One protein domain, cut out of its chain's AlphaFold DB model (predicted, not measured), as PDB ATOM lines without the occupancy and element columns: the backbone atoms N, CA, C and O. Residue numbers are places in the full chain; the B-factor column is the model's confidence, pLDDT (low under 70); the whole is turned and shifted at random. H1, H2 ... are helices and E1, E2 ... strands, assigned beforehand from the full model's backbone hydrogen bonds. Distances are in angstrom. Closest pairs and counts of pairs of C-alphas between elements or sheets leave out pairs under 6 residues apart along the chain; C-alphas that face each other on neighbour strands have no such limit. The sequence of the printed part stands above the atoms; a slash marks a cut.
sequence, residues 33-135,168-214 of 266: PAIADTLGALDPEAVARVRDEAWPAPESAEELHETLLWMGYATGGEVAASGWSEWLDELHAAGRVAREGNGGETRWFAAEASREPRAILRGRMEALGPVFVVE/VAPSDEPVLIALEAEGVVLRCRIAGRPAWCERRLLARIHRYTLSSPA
ATOM      1  N   PRO A  33     135.014 132.005 148.537       47.50
ATOM      2  CA  PRO A  33     134.261 132.011 149.800       47.50
ATOM      3  C   PRO A  33     134.741 130.953 150.806       47.50
ATOM      4  O   PRO A  33     134.107 130.723 151.834       47.50
ATOM      5  N   ALA A  34     135.857 130.288 150.517       43.84
ATOM      6  CA  ALA A  34     136.500 129.342 151.398       43.84
ATOM      7  C   ALA A  34     137.450 130.094 152.337       43.84
ATOM      8  O   ALA A  34     138.634 130.284 152.075       43.84
ATOM      9  N   ILE A  35     136.882 130.442 153.486       48.66
ATOM     10  CA  ILE A  35     137.560 130.768 154.734       48.66
ATOM     11  C   ILE A  35     138.374 132.074 154.720       48.66
ATOM     12  O   ILE A  35     139.572 132.119 154.434       48.66
ATOM     13  N   ALA A  36     137.751 133.122 155.263       47.66
ATOM     14  CA  ALA A  36     138.436 134.263 155.876       47.66
ATOM     15  C   ALA A  36     139.341 133.872 157.082       47.66
ATOM     16  O   ALA A  36     139.679 134.731 157.886       47.66
ATOM     17  N   ASP A  37     139.733 132.595 157.217       44.84
ATOM     18  CA  ASP A  37     140.802 132.131 158.111       44.84
ATOM     19  C   ASP A  37     142.195 132.345 157.494       44.84
ATOM     20  O   ASP A  37     143.182 132.329 158.224       44.84
ATOM     21  N   THR A  38     142.312 132.540 156.171       45.09
ATOM     22  CA  THR A  38     143.632 132.562 155.496       45.09
ATOM     23  C   THR A  38     144.170 133.975 155.218       45.09
ATOM     24  O   THR A  38     145.345 134.140 154.893       45.09
ATOM     25  N   LEU A  39     143.348 135.017 155.374       44.56
ATOM     26  CA  LEU A  39     143.785 136.416 155.339       44.56
ATOM     27  C   LEU A  39     143.900 136.905 156.781       44.56
ATOM     28  O   LEU A  39     142.998 136.665 157.575       44.56
ATOM     29  N   GLY A  40     145.041 137.513 157.115       56.69
ATOM     30  CA  GLY A  40     145.453 137.853 158.478       56.69
ATOM     31  C   GLY A  40     144.333 138.404 159.361       56.69
ATOM     32  O   GLY A  40     143.433 139.091 158.884       56.69
ATOM     33  N   ALA A  41     144.414 138.074 160.653       71.06
ATOM     34  CA  ALA A  41     143.436 138.457 161.665       71.06
ATOM     35  C   ALA A  41     142.929 139.895 161.444       71.06
ATOM     36  O   ALA A  41     143.723 140.836 161.439       71.06
ATOM     37  N   LEU A  42     141.615 140.038 161.236       83.50
ATOM     38  CA  LEU A  42     140.974 141.338 161.039       83.50
ATOM     39  C   LEU A  42     141.273 142.244 162.239       83.50
ATOM     40  O   LEU A  42     141.115 141.820 163.389       83.50
ATOM     41  N   ASP A  43     141.691 143.478 161.963       84.00
ATOM     42  CA  ASP A  43     142.031 144.453 162.998       84.00
ATOM     43  C   ASP A  43     140.753 144.880 163.753       84.00
ATOM     44  O   ASP A  43     139.806 145.373 163.126       84.00
ATOM     45  N   PRO A  44     140.677 144.704 165.087       85.62
ATOM     46  CA  PRO A  44     139.520 145.132 165.867       85.62
ATOM     47  C   PRO A  44     139.255 146.645 165.783       85.62
ATOM     48  O   PRO A  44     138.096 147.045 165.894       85.62
ATOM     49  N   GLU A  45     140.269 147.487 165.547       87.88
ATOM     50  CA  GLU A  45     140.050 148.924 165.319       87.88
ATOM     51  C   GLU A  45     139.377 149.182 163.968       87.88
ATOM     52  O   GLU A  45     138.447 149.985 163.881       87.88
ATOM     53  N   ALA A  46     139.769 148.444 162.924       90.94
ATOM     54  CA  ALA A  46     139.101 148.500 161.626       90.94
ATOM     55  C   ALA A  46     137.636 148.048 161.722       90.94
ATOM     56  O   ALA A  46     136.764 148.651 161.096       90.94
ATOM     57  N   VAL A  47     137.355 147.017 162.526       90.81
ATOM     58  CA  VAL A  47     135.985 146.569 162.810       90.81
ATOM     59  C   VAL A  47     135.187 147.673 163.497       90.81
ATOM     60  O   VAL A  47     134.104 148.009 163.025       90.81
ATOM     61  N   ALA A  48     135.709 148.249 164.584       91.00
ATOM     62  CA  ALA A  48     135.023 149.306 165.326       91.00
ATOM     63  C   ALA A  48     134.713 150.514 164.432       91.00
ATOM     64  O   ALA A  48     133.583 150.995 164.416       91.00
ATOM     65  N   ARG A  49     135.686 150.931 163.618       92.38
ATOM     66  CA  ARG A  49     135.526 152.024 162.661       92.38
ATOM     67  C   ARG A  49     134.433 151.752 161.629       92.38
ATOM     68  O   ARG A  49     133.607 152.618 161.383       92.38
ATOM     69  N   VAL A  50     134.411 150.566 161.018       94.31
ATOM     70  CA  VAL A  50     133.381 150.248 160.013       94.31
ATOM     71  C   VAL A  50     131.992 150.177 160.635       94.31
ATOM     72  O   VAL A  50     131.034 150.533 159.963       94.31
ATOM     73  N   ARG A  51     131.874 149.745 161.895       92.06
ATOM     74  CA  ARG A  51     130.593 149.743 162.613       92.06
ATOM     75  C   ARG A  51     130.075 151.155 162.853       92.06
ATOM     76  O   ARG A  51     128.912 151.408 162.577       92.06
ATOM     77  N   ASP A  52     130.944 152.053 163.304       92.50
ATOM     78  CA  ASP A  52     130.611 153.467 163.497       92.50
ATOM     79  C   ASP A  52     130.181 154.125 162.175       92.50
ATOM     80  O   ASP A  52     129.126 154.738 162.092       92.50
ATOM     81  N   GLU A  53     130.936 153.894 161.097       93.75
ATOM     82  CA  GLU A  53     130.624 154.436 159.768       93.75
ATOM     83  C   GLU A  53     129.398 153.792 159.088       93.75
ATOM     84  O   GLU A  53     128.910 154.326 158.093       93.75
ATOM     85  N   ALA A  54     128.981 152.593 159.504       94.00
ATOM     86  CA  ALA A  54     127.826 151.891 158.938       94.00
ATOM     87  C   ALA A  54     126.532 152.178 159.705       94.00
ATOM     88  O   ALA A  54     125.448 152.039 159.138       94.00
ATOM     89  N   TRP A  55     126.641 152.569 160.978       94.69
ATOM     90  CA  TRP A  55     125.481 152.906 161.783       94.69
ATOM     91  C   TRP A  55     124.805 154.167 161.225       94.69
ATOM     92  O   TRP A  55     125.484 155.165 160.970       94.69
ATOM     93  N   PRO A  56     123.480 154.151 161.011       94.06
ATOM     94  CA  PRO A  56     122.781 155.319 160.500       94.06
ATOM     95  C   PRO A  56     122.800 156.469 161.509       94.06
ATOM     96  O   PRO A  56     122.654 156.266 162.714       94.06
ATOM     97  N   ALA A  57     122.925 157.692 160.998       94.31
ATOM     98  CA  ALA A  57     122.890 158.925 161.779       94.31
ATOM     99  C   ALA A  57     121.800 159.863 161.227       94.31
ATOM    100  O   ALA A  57     122.139 160.880 160.627       94.31
ATOM    101  N   PRO A  58     120.506 159.498 161.353       96.06
ATOM    102  CA  PRO A  58     119.417 160.339 160.868       96.06
ATOM    103  C   PRO A  58     119.397 161.676 161.613       96.06
ATOM    104  O   PRO A  58     119.611 161.717 162.826       96.06
ATOM    105  N   GLU A  59     119.105 162.758 160.895       95.25
ATOM    106  CA  GLU A  59     119.046 164.121 161.447       95.25
ATOM    107  C   GLU A  59     117.605 164.598 161.704       95.25
ATOM    108  O   GLU A  59     117.381 165.683 162.246       95.25
ATOM    109  N   SER A  60     116.607 163.789 161.334       96.81
ATOM    110  CA  SER A  60     115.189 164.106 161.509       96.81
ATOM    111  C   SER A  60     114.317 162.862 161.703       96.81
ATOM    112  O   SER A  60     114.732 161.736 161.419       96.81
ATOM    113  N   ALA A  61     113.068 163.069 162.139       96.62
ATOM    114  CA  ALA A  61     112.075 162.000 162.238       96.62
ATOM    115  C   ALA A  61     111.786 161.333 160.881       96.62
ATOM    116  O   ALA A  61     111.602 160.119 160.825       96.62
ATOM    117  N   GLU A  62     111.799 162.091 159.782       97.00
ATOM    118  CA  GLU A  62     111.602 161.524 158.443       97.00
ATOM    119  C   GLU A  62     112.765 160.602 158.060       97.00
ATOM    120  O   GLU A  62     112.549 159.458 157.669       97.00
ATOM    121  N   GLU A  63     114.003 161.051 158.269       97.81
ATOM    122  CA  GLU A  63     115.190 160.234 157.992       97.81
ATOM    123  C   GLU A  63     115.266 158.995 158.888       97.81
ATOM    124  O   GLU A  63     115.726 157.936 158.454       97.81
ATOM    125  N   LEU A  64     114.801 159.090 160.136       97.25
ATOM    126  CA  LEU A  64     114.700 157.928 161.012       97.25
ATOM    127  C   LEU A  64     113.668 156.922 160.490       97.25
ATOM    128  O   LEU A  64     113.913 155.715 160.526       97.25
ATOM    129  N   HIS A  65     112.523 157.397 159.999       97.06
ATOM    130  CA  HIS A  65     111.517 156.528 159.393       97.06
ATOM    131  C   HIS A  65     112.080 155.823 158.152       97.06
ATOM    132  O   HIS A  65     112.024 154.595 158.096       97.06
ATOM    133  N   GLU A  66     112.732 156.552 157.240       96.56
ATOM    134  CA  GLU A  66     113.434 155.962 156.091       96.56
ATOM    135  C   GLU A  66     114.506 154.956 156.526       96.56
ATOM    136  O   GLU A  66     114.625 153.871 155.950       96.56
ATOM    137  N   THR A  67     115.245 155.277 157.590       96.56
ATOM    138  CA  THR A  67     116.245 154.385 158.179       96.56
ATOM    139  C   THR A  67     115.630 153.056 158.598       96.56
ATOM    140  O   THR A  67     116.149 151.994 158.254       96.56
ATOM    141  N   LEU A  68     114.492 153.084 159.293       96.12
ATOM    142  CA  LEU A  68     113.793 151.871 159.715       96.12
ATOM    143  C   LEU A  68     113.265 151.043 158.537       96.12
ATOM    144  O   LEU A  68     113.192 149.820 158.662       96.12
ATOM    145  N   LEU A  69     112.931 151.665 157.400       95.62
ATOM    146  CA  LEU A  69     112.464 150.943 156.211       95.62
ATOM    147  C   LEU A  69     113.524 149.999 155.647       95.62
ATOM    148  O   LEU A  69     113.198 148.863 155.299       95.62
ATOM    149  N   TRP A  70     114.778 150.448 155.556       94.25
ATOM    150  CA  TRP A  70     115.856 149.624 155.006       94.25
ATOM    151  C   TRP A  70     116.589 148.812 156.081       94.25
ATOM    152  O   TRP A  70     116.966 147.673 155.817       94.25
ATOM    153  N   MET A  71     116.761 149.350 157.295       93.88
ATOM    154  CA  MET A  71     117.472 148.683 158.397       93.88
ATOM    155  C   MET A  71     116.628 147.574 159.048       93.88
ATOM    156  O   MET A  71     117.168 146.646 159.655       93.88
ATOM    157  N   GLY A  72     115.300 147.652 158.930       94.25
ATOM    158  CA  GLY A  72     114.342 146.687 159.463       94.25
ATOM    159  C   GLY A  72     113.793 147.092 160.830       94.25
ATOM    160  O   GLY A  72     112.604 147.375 160.951       94.25
ATOM    161  N   TYR A  73     114.638 147.109 161.867       94.19
ATOM    162  CA  TYR A  73     114.233 147.556 163.205       94.19
ATOM    163  C   TYR A  73     115.380 148.151 164.022       94.19
ATOM    164  O   TYR A  73     116.553 147.860 163.771       94.19
ATOM    165  N   ALA A  74     115.010 148.917 165.048       93.38
ATOM    166  CA  ALA A  74     115.896 149.362 166.121       93.38
ATOM    167  C   ALA A  74     115.415 148.809 167.470       93.38
ATOM    168  O   ALA A  74     114.210 148.786 167.742       93.38
ATOM    169  N   THR A  75     116.325 148.342 168.321       92.06
ATOM    170  CA  THR A  75     115.955 147.887 169.670       92.06
ATOM    171  C   THR A  75     115.845 149.048 170.653       92.06
ATOM    172  O   THR A  75     116.397 150.123 170.435       92.06
ATOM    173  N   GLY A  76     115.154 148.846 171.778       88.94
ATOM    174  CA  GLY A  76     115.051 149.866 172.825       88.94
ATOM    175  C   GLY A  76     116.415 150.351 173.341       88.94
ATOM    176  O   GLY A  76     116.578 151.541 173.600       88.94
ATOM    177  N   GLY A  77     117.406 149.454 173.434       87.94
ATOM    178  CA  GLY A  77     118.775 149.817 173.813       87.94
ATOM    179  C   GLY A  77     119.476 150.679 172.759       87.94
ATOM    180  O   GLY A  77     120.111 151.673 173.102       87.94
ATOM    181  N   GLU A  78     119.312 150.343 171.477       91.12
ATOM    182  CA  GLU A  78     119.879 151.097 170.348       91.12
ATOM    183  C   GLU A  78     119.264 152.495 170.221       91.12
ATOM    184  O   GLU A  78     119.973 153.480 170.010       91.12
ATOM    185  N   VAL A  79     117.948 152.586 170.417       91.00
ATOM    186  CA  VAL A  79     117.197 153.845 170.421       91.00
ATOM    187  C   VAL A  79     117.675 154.768 171.537       91.00
ATOM    188  O   VAL A  79     117.922 155.947 171.288       91.00
ATOM    189  N   ALA A  80     117.838 154.237 172.750       88.38
ATOM    190  CA  ALA A  80     118.321 155.012 173.887       88.38
ATOM    191  C   ALA A  80     119.770 155.486 173.685       88.38
ATOM    192  O   ALA A  80     120.094 156.621 174.022       88.38
ATOM    193  N   ALA A  81     120.629 154.640 173.106       88.88
ATOM    194  CA  ALA A  81     122.019 154.991 172.813       88.88
ATOM    195  C   ALA A  81     122.150 156.057 171.710       88.88
ATOM    196  O   ALA A  81     123.064 156.875 171.769       88.88
ATOM    197  N   SER A  82     121.239 156.055 170.733       90.19
ATOM    198  CA  SER A  82     121.272 156.968 169.580       90.19
ATOM    199  C   SER A  82     120.450 158.248 169.781       90.19
ATOM    200  O   SER A  82     120.505 159.148 168.949       90.19
ATOM    201  N   GLY A  83     119.674 158.345 170.868       92.50
ATOM    202  CA  GLY A  83     118.829 159.509 171.158       92.50
ATOM    203  C   GLY A  83     117.584 159.626 170.271       92.50
ATOM    204  O   GLY A  83     117.020 160.707 170.155       92.50
ATOM    205  N   TRP A  84     117.127 158.533 169.654       94.12
ATOM    206  CA  TRP A  84     116.012 158.544 168.692       94.12
ATOM    207  C   TRP A  84     114.615 158.539 169.332       94.12
ATOM    208  O   TRP A  84     113.613 158.478 168.623       94.12
ATOM    209  N   SER A  85     114.525 158.551 170.666       93.50
ATOM    210  CA  SER A  85     113.267 158.350 171.394       93.50
ATOM    211  C   SER A  85     112.187 159.372 171.032       93.50
ATOM    212  O   SER A  85     111.068 158.967 170.741       93.50
ATOM    213  N   GLU A  86     112.522 160.664 170.979       95.38
ATOM    214  CA  GLU A  86     111.542 161.725 170.689       95.38
ATOM    215  C   GLU A  86     110.959 161.594 169.273       95.38
ATOM    216  O   GLU A  86     109.745 161.664 169.090       95.38
ATOM    217  N   TRP A  87     111.812 161.320 168.282       97.00
ATOM    218  CA  TRP A  87     111.380 161.090 166.903       97.00
ATOM    219  C   TRP A  87     110.525 159.828 166.766       97.00
ATOM    220  O   TRP A  87     109.544 159.829 166.026       97.00
ATOM    221  N   LEU A  88     110.849 158.748 167.486       95.69
ATOM    222  CA  LEU A  88     110.021 157.537 167.479       95.69
ATOM    223  C   LEU A  88     108.665 157.760 168.126       95.69
ATOM    224  O   LEU A  88     107.678 157.243 167.613       95.69
ATOM    225  N   ASP A  89     108.602 158.521 169.216       94.88
ATOM    226  CA  ASP A  89     107.339 158.842 169.875       94.88
ATOM    227  C   ASP A  89     106.443 159.694 168.958       94.88
ATOM    228  O   ASP A  89     105.250 159.404 168.827       94.88
ATOM    229  N   GLU A  90     107.016 160.674 168.248       96.69
ATOM    230  CA  GLU A  90     106.315 161.461 167.222       96.69
ATOM    231  C   GLU A  90     105.783 160.571 166.088       96.69
ATOM    232  O   GLU A  90     104.587 160.584 165.776       96.69
ATOM    233  N   LEU A  91     106.648 159.742 165.497       96.75
ATOM    234  CA  LEU A  91     106.269 158.827 164.420       96.75
ATOM    235  C   LEU A  91     105.237 157.792 164.881       96.75
ATOM    236  O   LEU A  91     104.390 157.362 164.091       96.75
ATOM    237  N   HIS A  92     105.301 157.367 166.143       96.38
ATOM    238  CA  HIS A  92     104.373 156.396 166.709       96.38
ATOM    239  C   HIS A  92     102.993 157.017 166.895       96.38
ATOM    240  O   HIS A  92     101.995 156.406 166.512       96.38
ATOM    241  N   ALA A  93     102.934 158.255 167.398       96.12
ATOM    242  CA  ALA A  93     101.697 159.027 167.485       96.12
ATOM    243  C   ALA A  93     101.069 159.267 166.100       96.12
ATOM    244  O   ALA A  93      99.847 159.242 165.965       96.12
ATOM    245  N   ALA A  94     101.898 159.427 165.064       96.62
ATOM    246  CA  ALA A  94     101.464 159.524 163.671       96.62
ATOM    247  C   ALA A  94     101.086 158.170 163.028       96.62
ATOM    248  O   ALA A  94     100.640 158.144 161.881       96.62
ATOM    249  N   GLY A  95     101.269 157.041 163.724       95.75
ATOM    250  CA  GLY A  95     100.985 155.697 163.205       95.75
ATOM    251  C   GLY A  95     101.974 155.195 162.145       95.75
ATOM    252  O   GLY A  95     101.684 154.212 161.465       95.75
ATOM    253  N   ARG A  96     103.135 155.847 161.993       96.94
ATOM    254  CA  ARG A  96     104.173 155.502 161.003       96.94
ATOM    255  C   ARG A  96     105.203 154.502 161.519       96.94
ATOM    256  O   ARG A  96     105.902 153.885 160.720       96.94
ATOM    257  N   VAL A  97     105.295 154.308 162.832       96.69
ATOM    258  CA  VAL A  97     106.122 153.254 163.440       96.69
ATOM    259  C   VAL A  97     105.321 152.426 164.439       96.69
ATOM    260  O   VAL A  97     104.448 152.926 165.151       96.69
ATOM    261  N   ALA A  98     105.649 151.141 164.507       94.31
ATOM    262  CA  ALA A  98     105.067 150.177 165.423       94.31
ATOM    263  C   ALA A  98     106.123 149.678 166.412       94.31
ATOM    264  O   ALA A  98     107.273 149.415 166.051       94.31
ATOM    265  N   ARG A  99     105.702 149.519 167.666       93.06
ATOM    266  CA  ARG A  99     106.509 148.945 168.738       93.06
ATOM    267  C   ARG A  99     106.062 147.510 168.990       93.06
ATOM    268  O   ARG A  99     104.925 147.283 169.396       93.06
ATOM    269  N   GLU A 100     106.962 146.559 168.796       90.69
ATOM    270  CA  GLU A 100     106.712 145.128 168.970       90.69
ATOM    271  C   GLU A 100     107.649 144.550 170.039       90.69
ATOM    272  O   GLU A 100     108.799 144.967 170.173       90.69
ATOM    273  N   GLY A 101     107.177 143.585 170.829       82.31
ATOM    274  CA  GLY A 101     108.017 142.910 171.818       82.31
ATOM    275  C   GLY A 101     107.217 142.017 172.758       82.31
ATOM    276  O   GLY A 101     106.295 142.478 173.425       82.31
ATOM    277  N   ASN A 102     107.610 140.745 172.851       55.75
ATOM    278  CA  ASN A 102     107.008 139.761 173.751       55.75
ATOM    279  C   ASN A 102     108.007 139.412 174.865       55.75
ATOM    280  O   ASN A 102     108.738 138.433 174.763       55.75
ATOM    281  N   GLY A 103     108.090 140.250 175.902       59.19
ATOM    282  CA  GLY A 103     108.782 139.940 177.166       59.19
ATOM    283  C   GLY A 103     110.315 139.799 177.145       59.19
ATOM    284  O   GLY A 103     110.882 139.543 178.201       59.19
ATOM    285  N   GLY A 104     110.980 139.960 175.994       64.69
ATOM    286  CA  GLY A 104     112.446 139.871 175.863       64.69
ATOM    287  C   GLY A 104     113.127 141.206 175.553       64.69
ATOM    288  O   GLY A 104     114.010 141.634 176.285       64.69
ATOM    289  N   GLU A 105     112.702 141.887 174.488       80.38
ATOM    290  CA  GLU A 105     113.241 143.189 174.078       80.38
ATOM    291  C   GLU A 105     112.201 143.942 173.238       80.38
ATOM    292  O   GLU A 105     111.444 143.336 172.475       80.38
ATOM    293  N   THR A 106     112.146 145.264 173.388       89.38
ATOM    294  CA  THR A 106     111.309 146.142 172.565       89.38
ATOM    295  C   THR A 106     111.999 146.434 171.236       89.38
ATOM    296  O   THR A 106     113.145 146.881 171.228       89.38
ATOM    297  N   ARG A 107     111.288 146.235 170.126       92.38
ATOM    298  CA  ARG A 107     111.742 146.516 168.760       92.38
ATOM    299  C   ARG A 107     110.820 147.533 168.096       92.38
ATOM    300  O   ARG A 107     109.598 147.408 168.167       92.38
ATOM    301  N   TRP A 108     111.415 148.522 167.449       95.06
ATOM    302  CA  TRP A 108     110.730 149.558 166.688       95.06
ATOM    303  C   TRP A 108     110.872 149.284 165.201       95.06
ATOM    304  O   TRP A 108     111.986 149.119 164.713       95.06
ATOM    305  N   PHE A 109     109.748 149.264 164.498       96.12
ATOM    306  CA  PHE A 109     109.672 149.050 163.058       96.12
ATOM    307  C   PHE A 109     108.923 150.208 162.409       96.12
ATOM    308  O   PHE A 109     107.959 150.707 162.988       96.12
ATOM    309  N   ALA A 110     109.267 150.566 161.173       96.50
ATOM    310  CA  ALA A 110     108.337 151.327 160.344       96.50
ATOM    311  C   ALA A 110     107.072 150.488 160.067       96.50
ATOM    312  O   ALA A 110     107.124 149.253 159.959       96.50
ATOM    313  N   ALA A 111     105.917 151.149 160.015       94.25
ATOM    314  CA  ALA A 111     104.613 150.500 159.892       94.25
ATOM    315  C   ALA A 111     104.499 149.693 158.589       94.25
ATOM    316  O   ALA A 111     103.918 148.610 158.574       94.25
ATOM    317  N   GLU A 112     105.121 150.182 157.522       93.19
ATOM    318  CA  GLU A 112     105.166 149.565 156.198       93.19
ATOM    319  C   GLU A 112     106.397 148.664 155.964       93.19
ATOM    320  O   GLU A 112     106.512 148.049 154.903       93.19
ATOM    321  N   ALA A 113     107.323 148.563 156.927       91.56
ATOM    322  CA  ALA A 113     108.522 147.739 156.768       91.56
ATOM    323  C   ALA A 113     108.180 146.243 156.689       91.56
ATOM    324  O   ALA A 113     107.327 145.729 157.421       91.56
ATOM    325  N   SER A 114     108.907 145.507 155.843       89.88
ATOM    326  CA  SER A 114     108.749 144.054 155.736       89.88
ATOM    327  C   SER A 114     109.019 143.364 157.076       89.88
ATOM    328  O   SER A 114     109.991 143.669 157.768       89.88
ATOM    329  N   ARG A 115     108.173 142.387 157.421       92.00
ATOM    330  CA  ARG A 115     108.389 141.467 158.551       92.00
ATOM    331  C   ARG A 115     109.032 140.146 158.124       92.00
ATOM    332  O   ARG A 115     109.138 139.221 158.925       92.00
ATOM    333  N   GLU A 116     109.449 140.033 156.864       94.19
ATOM    334  CA  GLU A 116     110.143 138.845 156.376       94.19
ATOM    335  C   GLU A 116     111.536 138.739 157.030       94.19
ATOM    336  O   GLU A 116     112.346 139.663 156.887       94.19
ATOM    337  N   PRO A 117     111.878 137.610 157.684       92.19
ATOM    338  CA  PRO A 117     113.158 137.458 158.380       92.19
ATOM    339  C   PRO A 117     114.390 137.716 157.504       92.19
ATOM    340  O   PRO A 117     115.361 138.309 157.970       92.19
ATOM    341  N   ARG A 118     114.358 137.312 156.224       93.62
ATOM    342  CA  ARG A 118     115.461 137.548 155.273       93.62
ATOM    343  C   ARG A 118     115.669 139.029 154.976       93.62
ATOM    344  O   ARG A 118     116.814 139.473 154.923       93.62
ATOM    345  N   ALA A 119     114.587 139.782 154.778       94.00
ATOM    346  CA  ALA A 119     114.650 141.217 154.517       94.00
ATOM    347  C   ALA A 119     115.175 141.973 155.745       94.00
ATOM    348  O   ALA A 119     116.092 142.780 155.621       94.00
ATOM    349  N   ILE A 120     114.667 141.627 156.934       94.38
ATOM    350  CA  ILE A 120     115.120 142.207 158.201       94.38
ATOM    351  C   ILE A 120     116.610 141.941 158.418       94.38
ATOM    352  O   ILE A 120     117.371 142.876 158.648       94.38
ATOM    353  N   LEU A 121     117.050 140.681 158.339       93.88
ATOM    354  CA  LEU A 121     118.452 140.352 158.606       93.88
ATOM    355  C   LEU A 121     119.392 140.940 157.555       93.88
ATOM    356  O   LEU A 121     120.497 141.335 157.905       93.88
ATOM    357  N   ARG A 122     118.956 141.092 156.300       95.12
ATOM    358  CA  ARG A 122     119.726 141.827 155.287       95.12
ATOM    359  C   ARG A 122     119.989 143.272 155.722       95.12
ATOM    360  O   ARG A 122     121.148 143.673 155.750       95.12
ATOM    361  N   GLY A 123     118.945 144.011 156.101       94.81
ATOM    362  CA  GLY A 123     119.064 145.402 156.552       94.81
ATOM    363  C   GLY A 123     119.886 145.549 157.833       94.81
ATOM    364  O   GLY A 123     120.803 146.363 157.916       94.81
ATOM    365  N   ARG A 124     119.628 144.685 158.819       94.56
ATOM    366  CA  ARG A 124     120.356 144.682 160.096       94.56
ATOM    367  C   ARG A 124     121.848 144.415 159.911       94.56
ATOM    368  O   ARG A 124     122.660 145.062 160.564       94.56
ATOM    369  N   MET A 125     122.220 143.500 159.018       94.62
ATOM    370  CA  MET A 125     123.627 143.188 158.745       94.62
ATOM    371  C   MET A 125     124.368 144.326 158.030       94.62
ATOM    372  O   MET A 125     125.585 144.434 158.183       94.62
ATOM    373  N   GLU A 126     123.653 145.180 157.293       94.56
ATOM    374  CA  GLU A 126     124.206 146.389 156.672       94.56
ATOM    375  C   GLU A 126     124.441 147.518 157.692       94.56
ATOM    376  O   GLU A 126     125.406 148.263 157.548       94.56
ATOM    377  N   ALA A 127     123.635 147.598 158.758       93.00
ATOM    378  CA  ALA A 127     123.775 148.621 159.801       93.00
ATOM    379  C   ALA A 127     124.725 148.225 160.952       93.00
ATOM    380  O   ALA A 127     125.500 149.042 161.440       93.00
ATOM    381  N   LEU A 128     124.675 146.972 161.419       89.25
ATOM    382  CA  LEU A 128     125.365 146.548 162.650       89.25
ATOM    383  C   LEU A 128     126.867 146.284 162.479       89.25
ATOM    384  O   LEU A 128     127.623 146.315 163.460       89.25
ATOM    385  N   GLY A 129     127.296 145.954 161.258       88.69
ATOM    386  CA  GLY A 129     128.598 145.347 161.002       88.69
ATOM    387  C   GLY A 129     128.674 143.885 161.465       88.69
ATOM    388  O   GLY A 129     127.675 143.168 161.404       88.69
ATOM    389  N   PRO A 130     129.862 143.389 161.866       89.94
ATOM    390  CA  PRO A 130     130.017 141.995 162.265       89.94
ATOM    391  C   PRO A 130     129.196 141.629 163.508       89.94
ATOM    392  O   PRO A 130     129.347 142.247 164.565       89.94
ATOM    393  N   VAL A 131     128.389 140.576 163.384       90.81
ATOM    394  CA  VAL A 131     127.578 139.992 164.459       90.81
ATOM    395  C   VAL A 131     128.213 138.673 164.880       90.81
ATOM    396  O   VAL A 131     128.435 137.783 164.059       90.81
ATOM    397  N   PHE A 132     128.543 138.543 166.159       89.25
ATOM    398  CA  PHE A 132     129.289 137.397 166.675       89.25
ATOM    399  C   PHE A 132     128.364 136.214 166.941       89.25
ATOM    400  O   PHE A 132     127.195 136.386 167.268       89.25
ATOM    401  N   VAL A 133     128.881 134.997 166.824       86.25
ATOM    402  CA  VAL A 133     128.146 133.794 167.232       86.25
ATOM    403  C   VAL A 133     128.413 133.554 168.722       86.25
ATOM    404  O   VAL A 133     129.572 133.600 169.145       86.25
ATOM    405  N   VAL A 134     127.371 133.309 169.533       77.00
ATOM    406  CA  VAL A 134     127.586 132.779 170.893       77.00
ATOM    407  C   VAL A 134     128.101 131.354 170.738       77.00
ATOM    408  O   VAL A 134     127.366 130.472 170.296       77.00
ATOM    409  N   GLU A 135     129.347 131.090 171.111       58.38
ATOM    410  CA  GLU A 135     129.795 129.705 171.234       58.38
ATOM    411  C   GLU A 135     129.214 129.108 172.524       58.38
ATOM    412  O   GLU A 135     129.638 129.456 173.626       58.38
ATOM    413  N   VAL A 168     124.374 136.775 167.354       81.25
ATOM    414  CA  VAL A 168     123.376 136.031 166.586       81.25
ATOM    415  C   VAL A 168     122.443 135.295 167.540       81.25
ATOM    416  O   VAL A 168     122.897 134.502 168.368       81.25
ATOM    417  N   ALA A 169     121.137 135.519 167.399       83.62
ATOM    418  CA  ALA A 169     120.145 134.680 168.052       83.62
ATOM    419  C   ALA A 169     120.088 133.308 167.350       83.62
ATOM    420  O   ALA A 169     120.126 133.260 166.120       83.62
ATOM    421  N   PRO A 170     119.924 132.185 168.075       80.00
ATOM    422  CA  PRO A 170     119.845 130.855 167.457       80.00
ATOM    423  C   PRO A 170     118.749 130.724 166.382       80.00
ATOM    424  O   PRO A 170     118.878 129.936 165.450       80.00
ATOM    425  N   SER A 171     117.676 131.515 166.488       85.00
ATOM    426  CA  SER A 171     116.594 131.587 165.496       85.00
ATOM    427  C   SER A 171     117.018 132.171 164.149       85.00
ATOM    428  O   SER A 171     116.373 131.902 163.137       85.00
ATOM    429  N   ASP A 172     118.079 132.975 164.130       89.38
ATOM    430  CA  ASP A 172     118.486 133.768 162.971       89.38
ATOM    431  C   ASP A 172     119.485 133.002 162.093       89.38
ATOM    432  O   ASP A 172     119.635 133.297 160.906       89.38
ATOM    433  N   GLU A 173     120.133 131.971 162.641       90.50
ATOM    434  CA  GLU A 173     121.170 131.198 161.955       90.50
ATOM    435  C   GLU A 173     120.700 130.542 160.639       90.50
ATOM    436  O   GLU A 173     121.396 130.702 159.633       90.50
ATOM    437  N   PRO A 174     119.519 129.893 160.545       93.19
ATOM    438  CA  PRO A 174     119.028 129.360 159.269       93.19
ATOM    439  C   PRO A 174     118.838 130.441 158.196       93.19
ATOM    440  O   PRO A 174     119.034 130.190 157.004       93.19
ATOM    441  N   VAL A 175     118.462 131.651 158.611       94.12
ATOM    442  CA  VAL A 175     118.268 132.785 157.704       94.12
ATOM    443  C   VAL A 175     119.618 133.343 157.252       94.12
ATOM    444  O   VAL A 175     119.786 133.623 156.067       94.12
ATOM    445  N   LEU A 176     120.599 133.431 158.155       93.50
ATOM    446  CA  LEU A 176     121.974 133.823 157.828       93.50
ATOM    447  C   LEU A 176     122.642 132.835 156.862       93.50
ATOM    448  O   LEU A 176     123.307 133.272 155.926       93.50
ATOM    449  N   ILE A 177     122.400 131.528 157.014       93.38
ATOM    450  CA  ILE A 177     122.864 130.502 156.063       93.38
ATOM    451  C   ILE A 177     122.258 130.730 154.669       93.38
ATOM    452  O   ILE A 177     122.964 130.655 153.663       93.38
ATOM    453  N   ALA A 178     120.960 131.038 154.584       93.94
ATOM    454  CA  ALA A 178     120.326 131.348 153.301       93.94
ATOM    455  C   ALA A 178     120.912 132.625 152.667       93.94
ATOM    456  O   ALA A 178     121.214 132.641 151.475       93.94
ATOM    457  N   LEU A 179     121.133 133.670 153.470       94.25
ATOM    458  CA  LEU A 179     121.756 134.916 153.017       94.25
ATOM    459  C   LEU A 179     123.216 134.718 152.581       94.25
ATOM    460  O   LEU A 179     123.675 135.408 151.672       94.25
ATOM    461  N   GLU A 180     123.949 133.783 153.184       93.75
ATOM    462  CA  GLU A 180     125.292 133.389 152.746       93.75
ATOM    463  C   GLU A 180     125.267 132.680 151.391       93.75
ATOM    464  O   GLU A 180     126.086 132.998 150.529       93.75
ATOM    465  N   ALA A 181     124.296 131.793 151.155       92.31
ATOM    466  CA  ALA A 181     124.115 131.145 149.854       92.31
ATOM    467  C   ALA A 181     123.795 132.156 148.733       92.31
ATOM    468  O   ALA A 181     124.242 131.995 147.599       92.31
ATOM    469  N   GLU A 182     123.075 133.234 149.055       93.19
ATOM    470  CA  GLU A 182     122.861 134.387 148.165       93.19
ATOM    471  C   GLU A 182     124.091 135.310 148.070       93.19
ATOM    472  O   GLU A 182     124.180 136.184 147.202       93.19
ATOM    473  N   GLY A 183     125.054 135.138 148.975       91.12
ATOM    474  CA  GLY A 183     126.268 135.928 149.044       91.12
ATOM    475  C   GLY A 183     126.106 137.305 149.695       91.12
ATOM    476  O   GLY A 183     126.940 138.185 149.519       91.12
ATOM    477  N   VAL A 184     125.031 137.544 150.425       92.12
ATOM    478  CA  VAL A 184     124.792 138.825 151.103       92.12
ATOM    479  C   VAL A 184     125.724 138.972 152.303       92.12
ATOM    480  O   VAL A 184     126.372 140.002 152.488       92.12
ATOM    481  N   VAL A 185     125.827 137.904 153.089       93.75
ATOM    482  CA  VAL A 185     126.680 137.816 154.276       93.75
ATOM    483  C   VAL A 185     127.726 136.727 154.093       93.75
ATOM    484  O   VAL A 185     127.570 135.837 153.261       93.75
ATOM    485  N   LEU A 186     128.800 136.803 154.867       91.69
ATOM    486  CA  LEU A 186     129.879 135.825 154.888       91.69
ATOM    487  C   LEU A 186     130.251 135.497 156.333       91.69
ATOM    488  O   LEU A 186     130.235 136.370 157.208       91.69
ATOM    489  N   ARG A 187     130.642 134.245 156.569       90.06
ATOM    490  CA  ARG A 187     131.304 133.837 157.811       90.06
ATOM    491  C   ARG A 187     132.730 134.384 157.856       90.06
ATOM    492  O   ARG A 187     133.474 134.319 156.877       90.06
ATOM    493  N   CYS A 188     133.128 134.908 159.008       87.44
ATOM    494  CA  CYS A 188     134.461 135.442 159.258       87.44
ATOM    495  C   CYS A 188     134.905 135.180 160.702       87.44
ATOM    496  O   CYS A 188     134.104 134.787 161.555       87.44
ATOM    497  N   ARG A 189     136.194 135.397 160.981       86.19
ATOM    498  CA  ARG A 189     136.736 135.398 162.342       86.19
ATOM    499  C   ARG A 189     137.316 136.760 162.689       86.19
ATOM    500  O   ARG A 189     138.125 137.307 161.944       86.19
ATOM    501  N   ILE A 190     136.940 137.285 163.851       83.94
ATOM    502  CA  ILE A 190     137.466 138.543 164.394       83.94
ATOM    503  C   ILE A 190     138.079 138.235 165.752       83.94
ATOM    504  O   ILE A 190     137.390 137.742 166.645       83.94
ATOM    505  N   ALA A 191     139.384 138.485 165.895       81.88
ATOM    506  CA  ALA A 191     140.148 138.122 167.093       81.88
ATOM    507  C   ALA A 191     139.910 136.659 167.549       81.88
ATOM    508  O   ALA A 191     139.763 136.378 168.734       81.88
ATOM    509  N   GLY A 192     139.815 135.727 166.591       79.81
ATOM    510  CA  GLY A 192     139.584 134.298 166.844       79.81
ATOM    511  C   GLY A 192     138.125 133.890 167.089       79.81
ATOM    512  O   GLY A 192     137.838 132.698 167.099       79.81
ATOM    513  N   ARG A 193     137.194 134.841 167.226       85.00
ATOM    514  CA  ARG A 193     135.768 134.555 167.451       85.00
ATOM    515  C   ARG A 193     135.006 134.458 166.124       85.00
ATOM    516  O   ARG A 193     135.201 135.339 165.280       85.00
ATOM    517  N   PRO A 194     134.135 133.451 165.930       87.94
ATOM    518  CA  PRO A 194     133.280 133.372 164.748       87.94
ATOM    519  C   PRO A 194     132.256 134.513 164.716       87.94
ATOM    520  O   PRO A 194     131.645 134.860 165.731       87.94
ATOM    521  N   ALA A 195     132.060 135.082 163.531       90.81
ATOM    522  CA  ALA A 195     131.098 136.142 163.274       90.81
ATOM    523  C   ALA A 195     130.533 136.053 161.850       90.81
ATOM    524  O   ALA A 195     131.169 135.530 160.934       90.81
ATOM    525  N   TRP A 196     129.350 136.620 161.662       93.06
ATOM    526  CA  TRP A 196     128.748 136.883 160.360       93.06
ATOM    527  C   TRP A 196     128.931 138.357 160.022       93.06
ATOM    528  O   TRP A 196     128.812 139.212 160.896       93.06
ATOM    529  N   CYS A 197     129.224 138.674 158.766       93.06
ATOM    530  CA  CYS A 197     129.379 140.055 158.320       93.06
ATOM    531  C   CYS A 197     128.817 140.229 156.909       93.06
ATOM    532  O   CYS A 197     128.973 139.343 156.069       93.06
ATOM    533  N   GLU A 198     128.174 141.365 156.635       95.06
ATOM    534  CA  GLU A 198     127.806 141.742 155.268       95.06
ATOM    535  C   GLU A 198     129.073 141.863 154.400       95.06
ATOM    536  O   GLU A 198     130.129 142.329 154.844       95.06
ATOM    537  N   ARG A 199     128.996 141.385 153.154       93.62
ATOM    538  CA  ARG A 199     130.157 141.241 152.263       93.62
ATOM    539  C   ARG A 199     130.906 142.560 152.018       93.62
ATOM    540  O   ARG A 199     132.141 142.564 152.003       93.62
ATOM    541  N   ARG A 200     130.207 143.668 151.762       93.81
ATOM    542  CA  ARG A 200     130.814 144.986 151.498       93.81
ATOM    543  C   ARG A 200     131.464 145.560 152.756       93.81
ATOM    544  O   ARG A 200     132.567 146.108 152.655       93.81
ATOM    545  N   LEU A 201     130.841 145.410 153.923       94.31
ATOM    546  CA  LEU A 201     131.426 145.788 155.210       94.31
ATOM    547  C   LEU A 201     132.687 144.974 155.491       94.31
ATOM    548  O   LEU A 201     133.725 145.559 155.797       94.31
ATOM    549  N   LEU A 202     132.660 143.657 155.272       93.00
ATOM    550  CA  LEU A 202     133.841 142.805 155.419       93.00
ATOM    551  C   LEU A 202     134.991 143.260 154.505       93.00
ATOM    552  O   LEU A 202     136.138 143.369 154.944       93.00
ATOM    553  N   ALA A 203     134.692 143.614 153.252       91.56
ATOM    554  CA  ALA A 203     135.685 144.156 152.328       91.56
ATOM    555  C   ALA A 203     136.252 145.516 152.789       91.56
ATOM    556  O   ALA A 203     137.443 145.783 152.601       91.56
ATOM    557  N   ARG A 204     135.439 146.389 153.405       93.50
ATOM    558  CA  ARG A 204     135.908 147.647 154.022       93.50
ATOM    559  C   ARG A 204     136.835 147.377 155.206       93.50
ATOM    560  O   ARG A 204     137.935 147.925 155.218       93.50
ATOM    561  N   ILE A 205     136.439 146.490 156.121       91.50
ATOM    562  CA  ILE A 205     137.237 146.098 157.295       91.50
ATOM    563  C   ILE A 205     138.599 145.570 156.846       91.50
ATOM    564  O   ILE A 205     139.635 145.997 157.356       91.50
ATOM    565  N   HIS A 206     138.615 144.696 155.841       89.12
ATOM    566  CA  HIS A 206     139.851 144.153 155.293       89.12
ATOM    567  C   HIS A 206     140.759 145.248 154.704       89.12
ATOM    568  O   HIS A 206     141.955 145.286 154.991       89.12
ATOM    569  N   ARG A 207     140.208 146.194 153.926       89.56
ATOM    570  CA  ARG A 207     140.989 147.326 153.386       89.56
ATOM    571  C   ARG A 207     141.586 148.204 154.485       89.56
ATOM    572  O   ARG A 207     142.743 148.600 154.364       89.56
ATOM    573  N   TYR A 208     140.827 148.499 155.539       90.19
ATOM    574  CA  TYR A 208     141.333 149.266 156.679       90.19
ATOM    575  C   TYR A 208     142.398 148.500 157.457       90.19
ATOM    576  O   TYR A 208     143.423 149.087 157.777       90.19
ATOM    577  N   THR A 209     142.223 147.192 157.644       86.50
ATOM    578  CA  THR A 209     143.224 146.319 158.281       86.50
ATOM    579  C   THR A 209     144.561 146.368 157.533       86.50
ATOM    580  O   THR A 209     145.605 146.556 158.146       86.50
ATOM    581  N   LEU A 210     144.543 146.283 156.197       86.50
ATOM    582  CA  LEU A 210     145.763 146.369 155.379       86.50
ATOM    583  C   LEU A 210     146.388 147.770 155.333       86.50
ATOM    584  O   LEU A 210     147.587 147.899 155.100       86.50
ATOM    585  N   SER A 211     145.576 148.814 155.502       81.75
ATOM    586  CA  SER A 211     146.032 150.211 155.473       81.75
ATOM    587  C   SER A 211     146.504 150.701 156.844       81.75
ATOM    588  O   SER A 211     147.087 151.781 156.939       81.75
ATOM    589  N   SER A 212     146.242 149.932 157.904       68.38
ATOM    590  CA  SER A 212     146.612 150.284 159.265       68.38
ATOM    591  C   SER A 212     148.125 150.084 159.453       68.38
ATOM    592  O   SER A 212     148.637 148.979 159.238       68.38
ATOM    593  N   PRO A 213     148.889 151.114 159.866       56.50
ATOM    594  CA  PRO A 213     150.340 151.017 160.052       56.50
ATOM    595  C   PRO A 213     150.760 150.011 161.142       56.50
ATOM    596  O   PRO A 213     151.942 149.672 161.235       56.50
ATOM    597  N   ALA A 214     149.808 149.474 161.916       54.44
ATOM    598  CA  ALA A 214     150.005 148.367 162.854       54.44
ATOM    599  C   ALA A 214     150.421 147.036 162.182       54.44
ATOM    600  O   ALA A 214     150.896 146.133 162.866       54.44
TER     601      ALA A 214
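Overview. This is residues 33 to 135 and 168 to 214 of the 266 residues of an uncharacterized protein of Candidatus Eisenbacteria bacterium (UniProt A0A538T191). Two lobes lie along the longest axis: one is a small three-stranded sheet, E3, E5 and E4, with H6 over one face, H7 on the other and H1 packed on H7, while the other has H2, H3 and H4 round the short hairpin E1 and E2. H5 bridges them, meeting H2 in one lobe and H6 in the other, and the link from H1 to H2 is a second crossing. The printed part has 150 residues, with seven named helices and five named strands in the order H1 H2 H3 H4 E1 E2 H5 E3 H6 E4 E5 H7; the class is mixed and both sheets are antiparallel. The whole is compact, with a radius of gyration of the C-alphas of 16.4 A, and spans 51 by 34 by 25 A, only just elongated.

Arrangement. H1, residues 44 to 54, touches H7, residues 199 to 211, at a steep tilt of 48 degrees, opposite ways; their closest C-alphas, of Ala 46 and Ile 205, are 5.3 A apart. H2, residues 61 to 71, touches H4, residues 85 to 93, about perpendicular at 89 degrees; the closest C-alphas, of Ala 61 and Trp 87, are 4.8 A apart. H3, residues 76 to 82, is close to H4 but not clearly touching; the closest C-alphas, of Val 79 and Ser 85, are 6.1 A apart. E1, residues 97 to 100, and E2, residues 107 to 110, form a hairpin, with N 98 and O 109 at 2.8 A. The hub, H5, residues 117 to 128, touches H2 at a steep tilt of 63 degrees; the closest C-alphas, of Met 71 and Gly 123, are 4.1 A apart. H5 and H1 touch only at their ends, with the C-alphas of Ala 54 and Ala 127 closest at 5.3 A. With its residues 117 to 122 alone H5 touches H6, residues 173 to 181, about perpendicular at 82 degrees; the closest C-alphas, of Arg 118 and Val 175, are 6.0 A apart. E3, residues 131 to 133, and E4, residues 185 to 190, are the edge strands beside E5, residues 193 to 198, with N 131 and O 196 at 2.9 A and N 188 and O 195 at 2.8 A. H6 is on this sheet at a height of 8.8 A, and H7 is on the opposite face. In the seven helices every O i to N i+4 pair is within hydrogen-bond range.

Along the chain. H1, 15.2 A long, begins at C-alpha 44, (139.520, 145.132, 165.867). H5 is 15.8 A long and E5 16.2 A. H7, 18.5 A, ends at C-alpha 211, (146.032, 150.211, 155.473).

Size, cuts and confidence. The two C-alphas farthest apart, of Thr 38 and Ala 93, are 51.0 A apart. Residues 136 to 167 are not printed; C-alphas 135 and 168 are 10.1 A apart across the cut. Of the links printed whole, none is long. Mean pLDDT of the printed part is 87.8, with residues 33 to 40, 102 to 104, 135 and 212 to 214 under 70.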